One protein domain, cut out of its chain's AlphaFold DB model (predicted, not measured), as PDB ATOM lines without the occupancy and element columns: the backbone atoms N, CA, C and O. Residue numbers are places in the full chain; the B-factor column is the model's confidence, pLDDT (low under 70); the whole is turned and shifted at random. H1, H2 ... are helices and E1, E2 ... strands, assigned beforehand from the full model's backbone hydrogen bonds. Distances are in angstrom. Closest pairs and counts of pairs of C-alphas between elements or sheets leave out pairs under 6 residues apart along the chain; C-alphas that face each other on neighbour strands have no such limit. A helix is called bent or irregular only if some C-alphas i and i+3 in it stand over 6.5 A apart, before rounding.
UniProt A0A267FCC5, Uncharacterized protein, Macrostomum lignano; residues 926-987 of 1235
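Overview. This is residues 926 to 987 of the 1235 residues of an uncharacterized protein of Macrostomum lignano (UniProt A0A267FCC5). A small meander of three antiparallel strands, E1 E2 E3, makes one end of an elongated domain, and a single helix, H1, stands crosswise at the other end. Between them winds the long stretch of residues 952 to 972, which has no named element and folds back on itself in a short antiparallel pairing of residues 961 to 962 with 969 to 970. The printed part has 62 residues, with three named strands followed by one named helix; the sheet's order is E1 - E2 - E3, all antiparallel. The class is mixed, helices and strands, though under half of the residues are in named elements. The whole is compact, with a radius of gyration of the C-alphas of 11.0 A, and spans 34 by 22 by 21 A.

Arrangement. The inner strand of the sheet is E2, residues 936 to 940. Its antiparallel neighbour E1, residues 930 to 933, is an edge strand, with 138 degrees between their directions. These two form a hairpin: the C-alphas of Arg 932 and Tyr 937 face each other at 4.7 A, and N 931 and O 938, 2.8 A apart, are within hydrogen-bond range, as are N 938 and O 931, 2.8 A. The other edge strand is E3, residues 949 to 951, antiparallel to E2 at 144 degrees. E2 and E3 are also a hairpin: the C-alphas of Glu 940 and Arg 949 face each other at 4.4 A, and N 939 and O 950 are within hydrogen-bond range at 2.7 A. H1, residues 973 to 986, is not on the sheet, with 0 pairs of C-alphas within 10 A. It is apart from E1 and from E2. H1 is irregular: C-alphas 978 and 981 are 7.3 A apart, against about 5 A in a regular helix. In its backbone 7 of 10 O i to N i+4 pairs are within hydrogen-bond range.

Along the chain. E1 begins at C-alpha 930, (36.545, -7.609, 103.602), and measures 9.7 A from first to last C-alpha. E2 measures 12.6 A and ends at C-alpha 940, (35.994, -10.024, 109.378). E3 measures 7.2 A. H1 measures 18.0 A from C-alpha 973, (45.439, -6.347, 119.541), to C-alpha 986, (50.732, -15.104, 104.781).

Size, cuts and confidence. The two C-alphas farthest apart are those of Gln 935 and Ser 981, 33.8 A. The printed part has no cut. The link from E1 to E2 is tight, with 2 residues; that from E2 to E3 is short, with 8; that from E3 to H1 is long, with 21. The mean pLDDT of the printed part is 76.6, and it is under 70 at residues 926 to 929, 955 to 958, 964 to 965 and 986.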
ATOM      1  N   ALA A 926      40.228  -5.013  97.669       46.19
ATOM      2  CA  ALA A 926      41.617  -5.488  97.641       46.19
ATOM      3  C   ALA A 926      42.190  -5.913  99.020       46.19
ATOM      4  O   ALA A 926      43.301  -6.450  99.096       46.19
ATOM      5  N   CYS A 927      41.483  -5.664 100.128       53.75
ATOM      6  CA  CYS A 927      41.969  -5.954 101.480       53.75
ATOM      7  C   CYS A 927      41.514  -7.338 101.975       53.75
ATOM      8  O   CYS A 927      40.333  -7.674 101.972       53.75
ATOM      9  N   HIS A 928      42.452  -8.141 102.488       56.88
ATOM     10  CA  HIS A 928      42.123  -9.444 103.078       56.88
ATOM     11  C   HIS A 928      41.265  -9.275 104.341       56.88
ATOM     12  O   HIS A 928      41.698  -8.625 105.299       56.88
ATOM     13  N   GLY A 929      40.091  -9.913 104.347       62.22
ATOM     14  CA  GLY A 929      39.111  -9.842 105.433       62.22
ATOM     15  C   GLY A 929      37.948  -8.876 105.185       62.22
ATOM     16  O   GLY A 929      37.209  -8.610 106.124       62.22
ATOM     17  N   VAL A 930      37.768  -8.344 103.970       71.81
ATOM     18  CA  VAL A 930      36.545  -7.609 103.602       71.81
ATOM     19  C   VAL A 930      35.547  -8.555 102.929       71.81
ATOM     20  O   VAL A 930      35.879  -9.222 101.953       71.81
ATOM     21  N   ILE A 931      34.324  -8.600 103.454       77.56
ATOM     22  CA  ILE A 931      33.172  -9.334 102.921       77.56
ATOM     23  C   ILE A 931      32.131  -8.301 102.485       77.56
ATOM     24  O   ILE A 931      31.906  -7.315 103.183       77.56
ATOM     25  N   ARG A 932      31.476  -8.514 101.343       75.00
ATOM     26  CA  ARG A 932      30.387  -7.658 100.864       75.00
ATOM     27  C   ARG A 932      29.046  -8.346 101.108       75.00
ATOM     28  O   ARG A 932      28.710  -9.303 100.416       75.00
ATOM     29  N   GLU A 933      28.288  -7.857 102.084       76.31
ATOM     30  CA  GLU A 933      26.933  -8.327 102.390       76.31
ATOM     31  C   GLU A 933      25.932  -7.254 101.917       76.31
ATOM     32  O   GLU A 933      25.667  -6.249 102.577       76.31
ATOM     33  N   GLY A 934      25.426  -7.436 100.690       77.31
ATOM     34  CA  GLY A 934      24.517  -6.493 100.031       77.31
ATOM     35  C   GLY A 934      25.186  -5.155  99.688       77.31
ATOM     36  O   GLY A 934      26.121  -5.103  98.886       77.31
ATOM     37  N   GLN A 935      24.678  -4.069 100.280       70.50
ATOM     38  CA  GLN A 935      25.243  -2.718 100.153       70.50
ATOM     39  C   GLN A 935      26.338  -2.415 101.196       70.50
ATOM     40  O   GLN A 935      27.013  -1.391 101.082       70.50
ATOM     41  N   HIS A 936      26.539  -3.286 102.193       71.44
ATOM     42  CA  HIS A 936      27.485  -3.063 103.284       71.44
ATOM     43  C   HIS A 936      28.783  -3.858 103.091       71.44
ATOM     44  O   HIS A 936      28.781  -5.022 102.683       71.44
ATOM     45  N   TYR A 937      29.906  -3.224 103.429       78.56
ATOM     46  CA  TYR A 937      31.212  -3.872 103.512       78.56
ATOM     47  C   TYR A 937      31.491  -4.217 104.975       78.56
ATOM     48  O   TYR A 937      31.605  -3.323 105.814       78.56
ATOM     49  N   LEU A 938      31.619  -5.504 105.283       81.56
ATOM     50  CA  LEU A 938      31.975  -6.016 106.601       81.56
ATOM     51  C   LEU A 938      33.463  -6.368 106.651       81.56
ATOM     52  O   LEU A 938      33.995  -7.030 105.764       81.56
ATOM     53  N   LEU A 939      34.130  -5.970 107.728       82.81
ATOM     54  CA  LEU A 939      35.439  -6.463 108.128       82.81
ATOM     55  C   LEU A 939      35.271  -7.710 108.989       82.81
ATOM     56  O   LEU A 939      34.734  -7.622 110.090       82.81
ATOM     57  N   GLU A 940      35.791  -8.845 108.541       86.31
ATOM     58  CA  GLU A 940      35.994 -10.024 109.378       86.31
ATOM     59  C   GLU A 940      37.399 -10.002 109.998       86.31
ATOM     60  O   GLU A 940      38.393  -9.623 109.372       86.31
ATOM     61  N   CYS A 941      37.494 -10.386 111.270       86.88
ATOM     62  CA  CYS A 941      38.765 -10.498 111.971       86.88
ATOM     63  C   CYS A 941      39.605 -11.645 111.387       86.88
ATOM     64  O   CYS A 941      39.253 -12.812 111.515       86.88
ATOM     65  N   ALA A 942      40.778 -11.331 110.834       82.81
ATOM     66  CA  ALA A 942      41.623 -12.292 110.121       82.81
ATOM     67  C   ALA A 942      42.296 -13.370 111.000       82.81
ATOM     68  O   ALA A 942      43.095 -14.154 110.494       82.81
ATOM     69  N   ASN A 943      42.015 -13.408 112.306       84.12
ATOM     70  CA  ASN A 943      42.373 -14.533 113.169       84.12
ATOM     71  C   ASN A 943      41.266 -15.603 113.060       84.12
ATOM     72  O   ASN A 943      40.157 -15.338 113.526       84.12
ATOM     73  N   PRO A 944      41.543 -16.812 112.529       82.06
ATOM     74  CA  PRO A 944      40.521 -17.843 112.310       82.06
ATOM     75  C   PRO A 944      39.874 -18.369 113.602       82.06
ATOM     76  O   PRO A 944      38.800 -18.957 113.552       82.06
ATOM     77  N   SER A 945      40.479 -18.134 114.771       82.19
ATOM     78  CA  SER A 945      39.870 -18.422 116.077       82.19
ATOM     79  C   SER A 945      38.886 -17.337 116.550       82.19
ATOM     80  O   SER A 945      38.407 -17.407 117.679       82.19
ATOM     81  N   CYS A 946      38.590 -16.314 115.736       83.12
ATOM     82  CA  CYS A 946      37.722 -15.199 116.110       83.12
ATOM     83  C   CYS A 946      36.817 -14.730 114.955       83.12
ATOM     84  O   CYS A 946      37.163 -13.817 114.212       83.12
ATOM     85  N   ALA A 947      35.601 -15.275 114.879       80.62
ATOM     86  CA  ALA A 947      34.574 -14.911 113.892       80.62
ATOM     87  C   ALA A 947      33.892 -13.539 114.144       80.62
ATOM     88  O   ALA A 947      32.692 -13.377 113.929       80.62
ATOM     89  N   ARG A 948      34.621 -12.534 114.654       82.44
ATOM     90  CA  ARG A 948      34.074 -11.177 114.834       82.44
ATOM     91  C   ARG A 948      34.043 -10.435 113.500       82.44
ATOM     92  O   ARG A 948      35.102 -10.187 112.921       82.44
ATOM     93  N   ARG A 949      32.845 -10.017 113.086       84.81
ATOM     94  CA  ARG A 949      32.598  -9.090 111.971       84.81
ATOM     95  C   ARG A 949      32.238  -7.693 112.482       84.81
ATOM     96  O   ARG A 949      31.715  -7.567 113.589       84.81
ATOM     97  N   CYS A 950      32.497  -6.653 111.693       80.94
ATOM     98  CA  CYS A 950      31.947  -5.312 111.909       80.94
ATOM     99  C   CYS A 950      31.858  -4.515 110.602       80.94
ATOM    100  O   CYS A 950      32.608  -4.796 109.677       80.94
ATOM    101  N   ASP A 951      31.032  -3.471 110.529       78.81
ATOM    102  CA  ASP A 951      31.001  -2.596 109.348       78.81
ATOM    103  C   ASP A 951      32.348  -1.890 109.129       78.81
ATOM    104  O   ASP A 951      32.972  -1.411 110.084       78.81
ATOM    105  N   LEU A 952      32.772  -1.781 107.867       73.12
ATOM    106  CA  LEU A 952      33.962  -1.044 107.431       73.12
ATOM    107  C   LEU A 952      33.924   0.413 107.912       73.12
ATOM    108  O   LEU A 952      34.915   0.915 108.445       73.12
ATOM    109  N   ASP A 953      32.762   1.058 107.807       72.06
ATOM    110  CA  ASP A 953      32.554   2.446 108.234       72.06
ATOM    111  C   ASP A 953      32.614   2.603 109.765       72.06
ATOM    112  O   ASP A 953      33.069   3.625 110.281       72.06
ATOM    113  N   ARG A 954      32.232   1.562 110.522       70.50
ATOM    114  CA  ARG A 954      32.297   1.544 111.996       70.50
ATOM    115  C   ARG A 954      33.613   0.990 112.552       70.50
ATOM    116  O   ARG A 954      33.776   0.932 113.771       70.50
ATOM    117  N   ARG A 955      34.581   0.633 111.698       69.94
ATOM    118  CA  ARG A 955      35.885   0.049 112.071       69.94
ATOM    119  C   ARG A 955      36.553   0.734 113.272       69.94
ATOM    120  O   ARG A 955      37.048   0.049 114.166       69.94
ATOM    121  N   LEU A 956      36.598   2.070 113.277       64.19
ATOM    122  CA  LEU A 956      37.256   2.853 114.331       64.19
ATOM    123  C   LEU A 956      36.493   2.794 115.661       64.19
ATOM    124  O   LEU A 956      37.115   2.585 116.698       64.19
ATOM    125  N   ALA A 957      35.160   2.902 115.628       62.88
ATOM    126  CA  ALA A 957      34.312   2.768 116.815       62.88
ATOM    127  C   ALA A 957      34.378   1.352 117.419       62.88
ATOM    128  O   ALA A 957      34.342   1.189 118.634       62.88
ATOM    129  N   ASN A 958      34.551   0.336 116.569       67.94
ATOM    130  CA  ASN A 958      34.647  -1.071 116.963       67.94
ATOM    131  C   ASN A 958      36.076  -1.528 117.329       67.94
ATOM    132  O   ASN A 958      36.294  -2.716 117.565       67.94
ATOM    133  N   GLY A 959      37.066  -0.624 117.355       73.25
ATOM    134  CA  GLY A 959      38.442  -0.936 117.767       73.25
ATOM    135  C   GLY A 959      39.234  -1.840 116.809       73.25
ATOM    136  O   GLY A 959      40.201  -2.476 117.226       73.25
ATOM    137  N   PHE A 960      38.855  -1.929 115.528       79.12
ATOM    138  CA  PHE A 960      39.500  -2.843 114.575       79.12
ATOM    139  C   PHE A 960      40.877  -2.333 114.107       79.12
ATOM    140  O   PHE A 960      41.015  -1.499 113.198       79.12
ATOM    141  N   HIS A 961      41.932  -2.886 114.702       76.88
ATOM    142  CA  HIS A 961      43.319  -2.632 114.320       76.88
ATOM    143  C   HIS A 961      43.656  -3.277 112.967       76.88
ATOM    144  O   HIS A 961      43.087  -4.297 112.585       76.88
ATOM    145  N   SER A 962      44.617  -2.704 112.244       80.25
ATOM    146  CA  SER A 962      45.188  -3.297 111.028       80.25
ATOM    147  C   SER A 962      46.671  -3.588 111.224       80.25
ATOM    148  O   SER A 962      47.377  -2.788 111.840       80.25
ATOM    149  N   CYS A 963      47.163  -4.676 110.633       77.94
ATOM    150  CA  CYS A 963      48.592  -4.839 110.386       77.94
ATOM    151  C   CYS A 963      49.094  -3.632 109.574       77.94
ATOM    152  O   CYS A 963      48.496  -3.298 108.549       77.94
ATOM    153  N   ARG A 964      50.147  -2.948 110.036       68.44
ATOM    154  CA  ARG A 964      50.619  -1.691 109.420       68.44
ATOM    155  C   ARG A 964      51.117  -1.927 107.990       68.44
ATOM    156  O   ARG A 964      50.728  -1.208 107.077       68.44
ATOM    157  N   GLU A 965      51.872  -3.002 107.794       68.06
ATOM    158  CA  GLU A 965      52.536  -3.331 106.532       68.06
ATOM    159  C   GLU A 965      51.641  -3.989 105.462       68.06
ATOM    160  O   GLU A 965      51.934  -3.865 104.273       68.06
ATOM    161  N   CYS A 966      50.569  -4.701 105.835       73.12
ATOM    162  CA  CYS A 966      49.702  -5.410 104.871       73.12
ATOM    163  C   CYS A 966      48.194  -5.171 105.044       73.12
ATOM    164  O   CYS A 966      47.391  -5.838 104.395       73.12
ATOM    165  N   ARG A 967      47.802  -4.239 105.920       73.38
ATOM    166  CA  ARG A 967      46.427  -3.753 106.167       73.38
ATOM    167  C   ARG A 967      45.382  -4.776 106.640       73.38
ATOM    168  O   ARG A 967      44.307  -4.356 107.039       73.38
ATOM    169  N   THR A 968      45.709  -6.066 106.711       79.19
ATOM    170  CA  THR A 968      44.878  -7.138 107.294       79.19
ATOM    171  C   THR A 968      44.315  -6.762 108.672       79.19
ATOM    172  O   THR A 968      45.071  -6.310 109.537       79.19
ATOM    173  N   PHE A 969      43.009  -6.955 108.878       84.38
ATOM    174  CA  PHE A 969      42.269  -6.425 110.030       84.38
ATOM    175  C   PHE A 969      42.069  -7.434 111.174       84.38
ATOM    176  O   PHE A 969      41.903  -8.633 110.954       84.38
ATOM    177  N   TYR A 970      42.041  -6.925 112.408       85.62
ATOM    178  CA  TYR A 970      41.850  -7.685 113.644       85.62
ATOM    179  C   TYR A 970      40.937  -6.930 114.614       85.62
ATOM    180  O   TYR A 970      41.139  -5.746 114.870       85.62
ATOM    181  N   CYS A 971      39.989  -7.638 115.230       85.50
ATOM    182  CA  CYS A 971      39.035  -7.071 116.194       85.50
ATOM    183  C   CYS A 971      39.643  -6.677 117.557       85.50
ATOM    184  O   CYS A 971      38.941  -6.157 118.420       85.50
ATOM    185  N   SER A 972      40.912  -7.017 117.801       85.50
ATOM    186  CA  SER A 972      41.662  -6.652 119.003       85.50
ATOM    187  C   SER A 972      43.160  -6.861 118.785       85.50
ATOM    188  O   SER A 972      43.570  -7.701 117.977       85.50
ATOM    189  N   GLN A 973      43.988  -6.142 119.547       84.00
ATOM    190  CA  GLN A 973      45.439  -6.347 119.541       84.00
ATOM    191  C   GLN A 973      45.814  -7.779 119.959       84.00
ATOM    192  O   GLN A 973      46.706  -8.364 119.350       84.00
ATOM    193  N   LYS A 974      45.077  -8.383 120.907       84.38
ATOM    194  CA  LYS A 974      45.271  -9.783 121.315       84.38
ATOM    195  C   LYS A 974      45.063 -10.748 120.144       84.38
ATOM    196  O   LYS A 974      45.958 -11.530 119.852       84.38
ATOM    197  N   CYS A 975      43.957 -10.636 119.403       85.88
ATOM    198  CA  CYS A 975      43.722 -11.492 118.236       85.88
ATOM    199  C   CYS A 975      44.788 -11.314 117.142       85.88
ATOM    200  O   CYS A 975      45.096 -12.286 116.451       85.88
ATOM    201  N   GLY A 976      45.362 -10.113 117.005       83.50
ATOM    202  CA  GLY A 976      46.516  -9.855 116.141       83.50
ATOM    203  C   GLY A 976      47.803 -10.531 116.630       83.50
ATOM    204  O   GLY A 976      48.519 -11.114 115.821       83.50
ATOM    205  N   SER A 977      48.074 -10.511 117.940       83.12
ATOM    206  CA  SER A 977      49.206 -11.211 118.567       83.12
ATOM    207  C   SER A 977      49.082 -12.732 118.473       83.12
ATOM    208  O   SER A 977      50.026 -13.386 118.034       83.12
ATOM    209  N   ASP A 978      47.917 -13.291 118.806       84.12
ATOM    210  CA  ASP A 978      47.644 -14.733 118.746       84.12
ATOM    211  C   ASP A 978      47.829 -15.266 117.310       84.12
ATOM    212  O   ASP A 978      48.437 -16.316 117.091       84.12
ATOM    213  N   HIS A 979      47.374 -14.506 116.305       83.69
ATOM    214  CA  HIS A 979      47.523 -14.869 114.895       83.69
ATOM    215  C   HIS A 979      48.905 -14.528 114.302       83.69
ATOM    216  O   HIS A 979      49.232 -15.015 113.219       83.69
ATOM    217  N   ALA A 980      49.749 -13.735 114.976       79.00
ATOM    218  CA  ALA A 980      50.977 -13.167 114.403       79.00
ATOM    219  C   ALA A 980      51.935 -14.216 113.804       79.00
ATOM    220  O   ALA A 980      52.576 -13.961 112.784       79.00
ATOM    221  N   SER A 981      52.007 -15.414 114.392       76.56
ATOM    222  CA  SER A 981      52.894 -16.503 113.949       76.56
ATOM    223  C   SER A 981      52.411 -17.251 112.695       76.56
ATOM    224  O   SER A 981      53.219 -17.875 111.999       76.56
ATOM    225  N   ALA A 982      51.112 -17.189 112.387       78.62
ATOM    226  CA  ALA A 982      50.514 -17.711 111.157       78.62
ATOM    227  C   ALA A 982      50.406 -16.594 110.106       78.62
ATOM    228  O   ALA A 982      50.895 -16.747 108.985       78.62
ATOM    229  N   HIS A 983      49.901 -15.426 110.517       81.88
ATOM    230  CA  HIS A 983      49.892 -14.199 109.729       81.88
ATOM    231  C   HIS A 983      51.271 -13.846 109.176       81.88
ATOM    232  O   HIS A 983      51.391 -13.473 108.014       81.88
ATOM    233  N   GLY A 984      52.335 -14.022 109.962       75.06
ATOM    234  CA  GLY A 984      53.701 -13.729 109.536       75.06
ATOM    235  C   GLY A 984      54.153 -14.499 108.288       75.06
ATOM    236  O   GLY A 984      55.069 -14.036 107.615       75.06
ATOM    237  N   ARG A 985      53.491 -15.620 107.953       72.62
ATOM    238  CA  ARG A 985      53.755 -16.477 106.779       72.62
ATOM    239  C   ARG A 985      52.851 -16.146 105.578       72.62
ATOM    240  O   ARG A 985      53.181 -16.481 104.437       72.62
ATOM    241  N   SER A 986      51.697 -15.517 105.815       69.94
ATOM    242  CA  SER A 986      50.732 -15.104 104.781       69.94
ATOM    243  C   SER A 986      50.830 -13.620 104.408       69.94
ATOM    244  O   SER A 986      50.554 -13.266 103.265       69.94
ATOM    245  N   CYS A 987      51.290 -12.773 105.332       80.31
ATOM    246  CA  CYS A 987      51.512 -11.339 105.167       80.31
ATOM    247  C   CYS A 987      52.343 -11.035 103.908       80.31
ATOM    248  O   CYS A 987      53.485 -11.482 103.769       80.31
TER     249      CYS A 987